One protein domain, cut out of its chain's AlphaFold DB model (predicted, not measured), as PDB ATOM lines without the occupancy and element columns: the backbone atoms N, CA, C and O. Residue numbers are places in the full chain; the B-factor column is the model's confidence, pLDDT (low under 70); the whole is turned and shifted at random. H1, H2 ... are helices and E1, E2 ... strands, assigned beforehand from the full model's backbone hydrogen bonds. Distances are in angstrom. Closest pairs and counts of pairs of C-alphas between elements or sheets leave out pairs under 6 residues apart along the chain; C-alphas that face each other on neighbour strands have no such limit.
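AT A GLANCE: This is residues 23 to 101 of the 327 residues of an uncharacterized protein of Rhizobium jaguaris (UniProt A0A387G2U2). A three-stranded sheet is grazed by a hairpin of short helices, H1 and H2, while loop residues 34 to 39 stick out at one end and residues 79 to 85, mostly H3, at the other. The 79 printed residues run E1 E2 H1 H2 H3 E3, mixed helices and strands; the antiparallel sheet's order is E1, E2, E3. The whole is compact, radius of gyration of the C-alphas 12.8 A, but elongated, 42 by 24 by 24 A.

IN THESE COORDINATES: E1, residues 23 to 29, begins at C-alpha 23 (177.263, 198.382, 161.218) and spans 18.2 A, as does E2, 46 to 53. H1, 57 to 64, H2, 66 to 72, and H3, 75 to 84, span 10.9, 10.8 and 14.5 A. E3, 92 to 97, spans 16.9 A, ending at C-alpha 97 (179.713, 216.040, 157.642).

HOW THE PARTS SIT: E2 forms a hairpin with E1, N 26 and O 50 2.8 A apart, within hydrogen-bond range, as are N 51 and O 94 of E2 and E3, 2.9 A. H1 touches H2, closest C-alphas Ala 62 and Asn 68, 4.9 A. H3 is not on the sheet. O i to N i+4 pairs are within range throughout H3, 3 of 4 in H1 and 0 of 3 in H2, which has 2 of 4 i+3 pairs.

THE WHOLE: The farthest C-alphas, Lys 34 and Asn 84, are 41.9 A apart. The printed part has no cut; link E1 to E2 is long. Low pLDDT includes residues 32 to 45.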
ATOM      1  N   SER A  23     177.414 197.142 161.971       84.56
ATOM      2  CA  SER A  23     177.263 198.382 161.218       84.56
ATOM      3  C   SER A  23     177.905 198.295 159.830       84.56
ATOM      4  O   SER A  23     178.739 197.431 159.549       84.56
ATOM      5  N   THR A  24     177.497 199.204 158.947       87.44
ATOM      6  CA  THR A  24     178.148 199.480 157.662       87.44
ATOM      7  C   THR A  24     178.162 200.989 157.444       87.44
ATOM      8  O   THR A  24     177.213 201.671 157.838       87.44
ATOM      9  N   TYR A  25     179.240 201.528 156.877       87.00
ATOM     10  CA  TYR A  25     179.393 202.967 156.700       87.00
ATOM     11  C   TYR A  25     180.160 203.333 155.427       87.00
ATOM     12  O   TYR A  25     180.998 202.580 154.935       87.00
ATOM     13  N   LEU A  26     179.866 204.527 154.918       88.31
ATOM     14  CA  LEU A  26     180.652 205.251 153.931       88.31
ATOM     15  C   LEU A  26     181.358 206.391 154.668       88.31
ATOM     16  O   LEU A  26     180.704 207.189 155.341       88.31
ATOM     17  N   PHE A  27     182.679 206.470 154.539       86.62
ATOM     18  CA  PHE A  27     183.504 207.501 155.163       86.62
ATOM     19  C   PHE A  27     184.347 208.224 154.112       86.62
ATOM     20  O   PHE A  27     184.890 207.608 153.197       86.62
ATOM     21  N   VAL A  28     184.447 209.540 154.269       85.75
ATOM     22  CA  VAL A  28     185.372 210.417 153.553       85.75
ATOM     23  C   VAL A  28     186.095 211.251 154.615       85.75
ATOM     24  O   VAL A  28     185.414 211.962 155.366       85.75
ATOM     25  N   PRO A  29     187.434 211.194 154.715       80.69
ATOM     26  CA  PRO A  29     188.174 211.935 155.732       80.69
ATOM     27  C   PRO A  29     188.117 213.449 155.482       80.69
ATOM     28  O   PRO A  29     187.991 213.906 154.346       80.69
ATOM     29  N   GLY A  30     188.174 214.244 156.555       75.69
ATOM     30  CA  GLY A  30     188.103 215.709 156.471       75.69
ATOM     31  C   GLY A  30     189.424 216.367 156.075       75.69
ATOM     32  O   GLY A  30     189.423 217.491 155.573       75.69
ATOM     33  N   ALA A  31     190.539 215.663 156.261       74.06
ATOM     34  CA  ALA A  31     191.834 215.991 155.687       74.06
ATOM     35  C   ALA A  31     192.243 214.866 154.731       74.06
ATOM     36  O   ALA A  31     192.131 213.694 155.077       74.06
ATOM     37  N   LEU A  32     192.720 215.223 153.539       65.81
ATOM     38  CA  LEU A  32     193.333 214.266 152.623       65.81
ATOM     39  C   LEU A  32     194.823 214.164 152.959       65.81
ATOM     40  O   LEU A  32     195.545 215.163 152.854       65.81
ATOM     41  N   GLY A  33     195.288 212.975 153.342       61.72
ATOM     42  CA  GLY A  33     196.709 212.656 153.391       61.72
ATOM     43  C   GLY A  33     197.395 212.806 152.026       61.72
ATOM     44  O   GLY A  33     196.758 212.965 150.982       61.72
ATOM     45  N   LYS A  34     198.733 212.756 152.016       57.31
ATOM     46  CA  LYS A  34     199.509 212.752 150.758       57.31
ATOM     47  C   LYS A  34     199.374 211.444 149.977       57.31
ATOM     48  O   LYS A  34     199.542 211.459 148.761       57.31
ATOM     49  N   ASP A  35     199.060 210.355 150.672       58.00
ATOM     50  CA  ASP A  35     198.820 209.033 150.107       58.00
ATOM     51  C   ASP A  35     197.333 208.691 150.247       58.00
ATOM     52  O   ASP A  35     196.706 208.991 151.260       58.00
ATOM     53  N   SER A  36     196.746 208.038 149.247       56.84
ATOM     54  CA  SER A  36     195.292 207.825 149.162       56.84
ATOM     55  C   SER A  36     194.729 206.732 150.090       56.84
ATOM     56  O   SER A  36     193.579 206.334 149.917       56.84
ATOM     57  N   THR A  37     195.534 206.174 151.001       55.69
ATOM     58  CA  THR A  37     195.192 204.981 151.803       55.69
ATOM     59  C   THR A  37     195.849 204.984 153.195       55.69
ATOM     60  O   THR A  37     196.348 203.946 153.638       55.69
ATOM     61  N   VAL A  38     195.923 206.128 153.886       58.66
ATOM     62  CA  VAL A  38     196.525 206.184 155.234       58.66
ATOM     63  C   VAL A  38     195.460 206.029 156.322       58.66
ATOM     64  O   VAL A  38     194.652 206.925 156.540       58.66
ATOM     65  N   ALA A  39     195.522 204.934 157.084       56.66
ATOM     66  CA  ALA A  39     194.620 204.659 158.214       56.66
ATOM     67  C   ALA A  39     194.732 205.662 159.391       56.66
ATOM     68  O   ALA A  39     194.041 205.540 160.398       56.66
ATOM     69  N   THR A  40     195.622 206.658 159.306       56.78
ATOM     70  CA  THR A  40     195.652 207.787 160.248       56.78
ATOM     71  C   THR A  40     194.556 208.806 159.964       56.78
ATOM     72  O   THR A  40     194.113 209.482 160.892       56.78
ATOM     73  N   ASP A  41     194.097 208.910 158.716       56.34
ATOM     74  CA  ASP A  41     193.086 209.890 158.305       56.34
ATOM     75  C   ASP A  41     191.716 209.548 158.927       56.34
ATOM     76  O   ASP A  41     190.931 210.446 159.247       56.34
ATOM     77  N   ASP A  42     191.499 208.268 159.244       55.41
ATOM     78  CA  ASP A  42     190.368 207.727 160.008       55.41
ATOM     79  C   ASP A  42     190.297 208.260 161.460       55.41
ATOM     80  O   ASP A  42     189.238 208.270 162.084       55.41
ATOM     81  N   SER A  43     191.405 208.764 162.018       55.25
ATOM     82  CA  SER A  43     191.418 209.368 163.365       55.25
ATOM     83  C   SER A  43     191.040 210.859 163.392       55.25
ATOM     84  O   SER A  43     190.934 211.452 164.472       55.25
ATOM     85  N   SER A  44     190.855 211.470 162.217       60.47
ATOM     86  CA  SER A  44     190.629 212.909 162.038       60.47
ATOM     87  C   SER A  44     189.142 213.297 162.003       60.47
ATOM     88  O   SER A  44     188.249 212.450 162.032       60.47
ATOM     89  N   THR A  45     188.857 214.603 161.947       69.12
ATOM     90  CA  THR A  45     187.497 215.123 161.743       69.12
ATOM     91  C   THR A  45     186.867 214.508 160.484       69.12
ATOM     92  O   THR A  45     187.467 214.616 159.411       69.12
ATOM     93  N   PRO A  46     185.660 213.915 160.552       74.38
ATOM     94  CA  PRO A  46     185.008 213.341 159.381       74.38
ATOM     95  C   PRO A  46     184.672 214.427 158.353       74.38
ATOM     96  O   PRO A  46     184.043 215.433 158.677       74.38
ATOM     97  N   GLY A  47     185.056 214.217 157.094       83.50
ATOM     98  CA  GLY A  47     184.639 215.067 155.978       83.50
ATOM     99  C   GLY A  47     183.175 214.796 155.643       83.50
ATOM    100  O   GLY A  47     182.340 215.699 155.671       83.50
ATOM    101  N   SER A  48     182.855 213.521 155.425       88.44
ATOM    102  CA  SER A  48     181.489 213.003 155.359       88.44
ATOM    103  C   SER A  48     181.438 211.587 155.927       88.44
ATOM    104  O   SER A  48     182.346 210.788 155.704       88.44
ATOM    105  N   TYR A  49     180.381 211.277 156.665       88.75
ATOM    106  CA  TYR A  49     180.163 209.993 157.310       88.75
ATOM    107  C   TYR A  49     178.684 209.616 157.227       88.75
ATOM    108  O   TYR A  49     177.815 210.323 157.746       88.75
ATOM    109  N   PHE A  50     178.404 208.492 156.572       92.00
ATOM    110  CA  PHE A  50     177.076 207.897 156.486       92.00
ATOM    111  C   PHE A  50     177.123 206.477 157.031       92.00
ATOM    112  O   PHE A  50     177.830 205.645 156.473       92.00
ATOM    113  N   ARG A  51     176.357 206.182 158.079       90.62
ATOM    114  CA  ARG A  51     176.310 204.855 158.704       90.62
ATOM    115  C   ARG A  51     174.899 204.299 158.754       90.62
ATOM    116  O   ARG A  51     173.960 205.031 159.049       90.62
ATOM    117  N   LEU A  52     174.796 202.980 158.600       90.00
ATOM    118  CA  LEU A  52     173.639 202.156 158.944       90.00
ATOM    119  C   LEU A  52     174.005 201.151 160.055       90.00
ATOM    120  O   LEU A  52     175.113 200.612 160.074       90.00
ATOM    121  N   GLY A  53     173.064 200.847 160.952       88.31
ATOM    122  CA  GLY A  53     173.197 199.800 161.976       88.31
ATOM    123  C   GLY A  53     173.564 200.336 163.363       88.31
ATOM    124  O   GLY A  53     173.110 201.407 163.756       88.31
ATOM    125  N   SER A  54     174.341 199.574 164.130       85.88
ATOM    126  CA  SER A  54     174.916 199.975 165.429       85.88
ATOM    127  C   SER A  54     176.055 200.997 165.259       85.88
ATOM    128  O   SER A  54     176.346 201.378 164.130       85.88
ATOM    129  N   TYR A  55     176.714 201.441 166.336       83.31
ATOM    130  CA  TYR A  55     177.956 202.231 166.239       83.31
ATOM    131  C   TYR A  55     179.044 201.493 165.437       83.31
ATOM    132  O   TYR A  55     179.134 200.261 165.490       83.31
ATOM    133  N   SER A  56     179.872 202.232 164.697       82.56
ATOM    134  CA  SER A  56     181.115 201.696 164.128       82.56
ATOM    135  C   SER A  56     182.288 201.799 165.111       82.56
ATOM    136  O   SER A  56     182.188 202.367 166.205       82.56
ATOM    137  N   ASP A  57     183.421 201.246 164.702       80.06
ATOM    138  CA  ASP A  57     184.738 201.453 165.298       80.06
ATOM    139  C   ASP A  57     185.126 202.940 165.405       80.06
ATOM    140  O   ASP A  57     185.562 203.368 166.477       80.06
ATOM    141  N   MET A  58     184.882 203.734 164.357       78.25
ATOM    142  CA  MET A  58     185.127 205.184 164.309       78.25
ATOM    143  C   MET A  58     184.391 205.922 165.435       78.25
ATOM    144  O   MET A  58     184.992 206.657 166.221       78.25
ATOM    145  N   GLU A  59     183.084 205.680 165.564       79.75
ATOM    146  CA  GLU A  59     182.256 206.266 166.625       79.75
ATOM    147  C   GLU A  59     182.650 205.750 168.009       79.75
ATOM    148  O   GLU A  59     182.691 206.522 168.962       79.75
ATOM    149  N   THR A  60     182.998 204.466 168.124       77.81
ATOM    150  CA  THR A  60     183.472 203.866 169.382       77.81
ATOM    151  C   THR A  60     184.804 204.484 169.836       77.81
ATOM    152  O   THR A  60     185.061 204.606 171.036       77.81
ATOM    153  N   GLY A  61     185.656 204.898 168.894       72.56
ATOM    154  CA  GLY A  61     186.844 205.714 169.153       72.56
ATOM    155  C   GLY A  61     186.485 207.145 169.562       72.56
ATOM    156  O   GLY A  61     186.969 207.635 170.585       72.56
ATOM    157  N   ALA A  62     185.588 207.797 168.819       74.81
ATOM    158  CA  ALA A  62     185.142 209.164 169.091       74.81
ATOM    159  C   ALA A  62     184.414 209.310 170.441       74.81
ATOM    160  O   ALA A  62     184.617 210.301 171.133       74.81
ATOM    161  N   GLN A  63     183.633 208.318 170.881       73.31
ATOM    162  CA  GLN A  63     182.995 208.316 172.203       73.31
ATOM    163  C   GLN A  63     184.012 208.310 173.355       73.31
ATOM    164  O   GLN A  63     183.754 208.909 174.400       73.31
ATOM    165  N   LYS A  64     185.181 207.679 173.172       69.88
ATOM    166  CA  LYS A  64     186.257 207.632 174.181       69.88
ATOM    167  C   LYS A  64     187.074 208.926 174.254       69.88
ATOM    168  O   LYS A  64     187.752 209.151 175.253       69.88
ATOM    169  N   ASN A  65     187.010 209.775 173.227       70.88
ATOM    170  CA  ASN A  65     187.696 211.063 173.176       70.88
ATOM    171  C   ASN A  65     186.675 212.209 173.095       70.88
ATOM    172  O   ASN A  65     186.158 212.523 172.024       70.88
ATOM    173  N   GLY A  66     186.433 212.884 174.223       65.88
ATOM    174  CA  GLY A  66     185.434 213.954 174.326       65.88
ATOM    175  C   GLY A  66     185.573 215.084 173.294       65.88
ATOM    176  O   GLY A  66     184.559 215.661 172.913       65.88
ATOM    177  N   ALA A  67     186.783 215.357 172.789       68.31
ATOM    178  CA  ALA A  67     187.001 216.342 171.725       68.31
ATOM    179  C   ALA A  67     186.445 215.883 170.362       68.31
ATOM    180  O   ALA A  67     185.920 216.697 169.605       68.31
ATOM    181  N   ASN A  68     186.504 214.581 170.068       71.00
ATOM    182  CA  ASN A  68     186.028 214.014 168.804       71.00
ATOM    183  C   ASN A  68     184.522 213.707 168.837       71.00
ATOM    184  O   ASN A  68     183.880 213.684 167.790       71.00
ATOM    185  N   ARG A  69     183.933 213.507 170.024       77.06
ATOM    186  CA  ARG A  69     182.502 213.190 170.195       77.06
ATOM    187  C   ARG A  69     181.582 214.244 169.557       77.06
ATOM    188  O   ARG A  69     180.615 213.882 168.892       77.06
ATOM    189  N   ALA A  70     181.921 215.529 169.678       77.69
ATOM    190  CA  ALA A  70     181.167 216.634 169.072       77.69
ATOM    191  C   ALA A  70     181.261 216.704 167.531       77.69
ATOM    192  O   ALA A  70     180.489 217.427 166.909       77.69
ATOM    193  N   LEU A  71     182.184 215.963 166.906       77.19
ATOM    194  CA  LEU A  71     182.365 215.938 165.447       77.19
ATOM    195  C   LEU A  71     181.424 214.941 164.750       77.19
ATOM    196  O   LEU A  71     181.166 215.068 163.556       77.19
ATOM    197  N   PHE A  72     180.928 213.945 165.493       78.00
ATOM    198  CA  PHE A  72     180.018 212.909 164.994       78.00
ATOM    199  C   PHE A  72     178.587 213.075 165.514       78.00
ATOM    200  O   PHE A  72     177.645 212.695 164.822       78.00
ATOM    201  N   PHE A  73     178.404 213.636 166.715       83.75
ATOM    202  CA  PHE A  73     177.120 213.612 167.417       83.75
ATOM    203  C   PHE A  73     176.584 215.012 167.762       83.75
ATOM    204  O   PHE A  73     177.331 215.828 168.308       83.75
ATOM    205  N   PRO A  74     175.279 215.282 167.543       84.12
ATOM    206  CA  PRO A  74     174.621 216.494 168.027       84.12
ATOM    207  C   PRO A  74     174.725 216.658 169.549       84.12
ATOM    208  O   PRO A  74     174.747 215.674 170.295       84.12
ATOM    209  N   ARG A  75     174.714 217.907 170.032       83.06
ATOM    210  CA  ARG A  75     174.925 218.222 171.457       83.06
ATOM    211  C   ARG A  75     173.890 217.564 172.370       83.06
ATOM    212  O   ARG A  75     174.242 217.139 173.466       83.06
ATOM    213  N   ASP A  76     172.642 217.439 171.928       83.12
ATOM    214  CA  ASP A  76     171.586 216.800 172.724       83.12
ATOM    215  C   ASP A  76     171.757 215.280 172.824       83.12
ATOM    216  O   ASP A  76     171.638 214.739 173.916       83.12
ATOM    217  N   HIS A  77     172.196 214.601 171.757       81.38
ATOM    218  CA  HIS A  77     172.564 213.179 171.832       81.38
ATOM    219  C   HIS A  77     173.684 212.943 172.864       81.38
ATOM    220  O   HIS A  77     173.623 212.016 173.671       81.38
ATOM    221  N   VAL A  78     174.684 213.832 172.889       77.88
ATOM    222  CA  VAL A  78     175.778 213.799 173.871       77.88
ATOM    223  C   VAL A  78     175.260 213.965 175.308       77.88
ATOM    224  O   VAL A  78     175.751 213.275 176.208       77.88
ATOM    225  N   LYS A  79     174.263 214.833 175.540       79.62
ATOM    226  CA  LYS A  79     173.602 214.993 176.851       79.62
ATOM    227  C   LYS A  79     172.814 213.738 177.228       79.62
ATOM    228  O   LYS A  79     173.027 213.206 178.315       79.62
ATOM    229  N   ASP A  80     171.968 213.240 176.329       77.50
ATOM    230  CA  ASP A  80     171.057 212.119 176.578       77.50
ATOM    231  C   ASP A  80     171.809 210.831 176.941       77.50
ATOM    232  O   ASP A  80     171.463 210.169 177.921       77.50
ATOM    233  N   GLU A  81     172.889 210.507 176.223       74.00
ATOM    234  CA  GLU A  81     173.767 209.374 176.555       74.00
ATOM    235  C   GLU A  81     174.446 209.520 177.930       74.00
ATOM    236  O   GLU A  81     174.706 208.518 178.601       74.00
ATOM    237  N   THR A  82     174.751 210.755 178.343       67.69
ATOM    238  CA  THR A  82     175.444 211.048 179.609       67.69
ATOM    239  C   THR A  82     174.483 210.976 180.800       67.69
ATOM    240  O   THR A  82     174.861 210.475 181.855       67.69
ATOM    241  N   SER A  83     173.232 211.411 180.624       59.78
ATOM    242  CA  SER A  83     172.187 211.360 181.657       59.78
ATOM    243  C   SER A  83     171.560 209.971 181.817       59.78
ATOM    244  O   SER A  83     171.262 209.564 182.936       59.78
ATOM    245  N   ASN A  84     171.363 209.236 180.717       57.06
ATOM    246  CA  ASN A  84     170.656 207.948 180.719       57.06
ATOM    247  C   ASN A  84     171.586 206.721 180.764       57.06
ATOM    248  O   ASN A  84     171.090 205.594 180.777       57.06
ATOM    249  N   GLY A  85     172.908 206.937 180.782       52.38
ATOM    250  CA  GLY A  85     173.937 205.907 180.946       52.38
ATOM    251  C   GLY A  85     174.037 204.936 179.770       52.38
ATOM    252  O   GLY A  85     173.563 203.809 179.882       52.38
ATOM    253  N   SER A  86     174.664 205.363 178.662       51.66
ATOM    254  CA  SER A  86     174.977 204.541 177.468       51.66
ATOM    255  C   SER A  86     173.907 203.493 177.137       51.66
ATOM    256  O   SER A  86     174.183 202.289 177.095       51.66
ATOM    257  N   GLN A  87     172.665 203.941 176.932       49.06
ATOM    258  CA  GLN A  87     171.580 203.014 176.641       49.06
ATOM    259  C   GLN A  87     171.849 202.235 175.352       49.06
ATOM    260  O   GLN A  87     172.258 202.803 174.341       49.06
ATOM    261  N   SER A  88     171.606 200.922 175.448       50.47
ATOM    262  CA  SER A  88     171.577 199.906 174.388       50.47
ATOM    263  C   SER A  88     171.732 200.456 172.966       50.47
ATOM    264  O   SER A  88     170.788 201.032 172.427       50.47
ATOM    265  N   VAL A  89     172.911 200.222 172.374       53.84
ATOM    266  CA  VAL A  89     173.356 200.699 171.051       53.84
ATOM    267  C   VAL A  89     172.233 200.664 170.010       53.84
ATOM    268  O   VAL A  89     171.987 199.641 169.360       53.84
ATOM    269  N   GLY A  90     171.562 201.805 169.847       59.56
ATOM    270  CA  GLY A  90     170.428 201.949 168.949       59.56
ATOM    271  C   GLY A  90     170.855 201.671 167.514       59.56
ATOM    272  O   GLY A  90     171.712 202.367 166.968       59.56
ATOM    273  N   LYS A  91     170.259 200.651 166.889       76.81
ATOM    274  CA  LYS A  91     170.421 200.441 165.449       76.81
ATOM    275  C   LYS A  91     169.692 201.567 164.725       76.81
ATOM    276  O   LYS A  91     168.491 201.734 164.908       76.81
ATOM    277  N   GLY A  92     170.412 202.330 163.916       86.25
ATOM    278  CA  GLY A  92     169.888 203.527 163.273       86.25
ATOM    279  C   GLY A  92     170.770 204.010 162.132       86.25
ATOM    280  O   GLY A  92     171.600 203.263 161.610       86.25
ATOM    281  N   ILE A  93     170.568 205.269 161.753       90.50
ATOM    282  CA  ILE A  93     171.294 205.943 160.679       90.50
ATOM    283  C   ILE A  93     172.022 207.146 161.277       90.50
ATOM    284  O   ILE A  93     171.406 207.907 162.022       90.50
ATOM    285  N   LEU A  94     173.299 207.335 160.939       89.44
ATOM    286  CA  LEU A  94     174.010 208.592 161.196       89.44
ATOM    287  C   LEU A  94     174.428 209.233 159.871       89.44
ATOM    288  O   LEU A  94     174.960 208.560 158.991       89.44
ATOM    289  N   LEU A  95     174.185 210.537 159.764       92.00
ATOM    290  CA  LEU A  95     174.633 211.431 158.702       92.00
ATOM    291  C   LEU A  95     175.391 212.579 159.374       92.00
ATOM    292  O   LEU A  95     174.770 213.425 160.012       92.00
ATOM    293  N   ALA A  96     176.716 212.599 159.245       88.81
ATOM    294  CA  ALA A  96     177.575 213.659 159.769       88.81
ATOM    295  C   ALA A  96     178.517 214.160 158.668       88.81
ATOM    296  O   ALA A  96     179.005 213.375 157.857       88.81
ATOM    297  N   CYS A  97     178.783 215.465 158.614       88.81
ATOM    298  CA  CYS A  97     179.713 216.040 157.642       88.81
ATOM    299  C   CYS A  97     180.329 217.350 158.143       88.81
ATOM    300  O   CYS A  97     179.628 218.203 158.686       88.81
ATOM    301  N   ASN A  98     181.614 217.556 157.859       85.38
ATOM    302  CA  ASN A  98     182.279 218.846 158.014       85.38
ATOM    303  C   ASN A  98     182.019 219.708 156.766       85.38
ATOM    304  O   ASN A  98     182.868 219.856 155.887       85.38
ATOM    305  N   GLY A  99     180.784 220.198 156.632       85.94
ATOM    306  CA  GLY A  99     180.323 220.881 155.425       85.94
ATOM    307  C   GLY A  99     178.828 221.189 155.444       85.94
ATOM    308  O   GLY A  99     178.261 221.526 156.480       85.94
ATOM    309  N   ARG A 100     178.177 221.100 154.277       90.56
ATOM    310  CA  ARG A 100     176.731 221.331 154.125       90.56
ATOM    311  C   ARG A 100     176.014 220.028 153.793       90.56
ATOM    312  O   ARG A 100     176.292 219.433 152.756       90.56
ATOM    313  N   LEU A 101     175.020 219.667 154.600       92.75
ATOM    314  CA  LEU A 101     174.011 218.684 154.218       92.75
ATOM    315  C   LEU A 101     172.939 219.378 153.364       92.75
ATOM    316  O   LEU A 101     172.354 220.374 153.790       92.75
TER     317      LEU A 101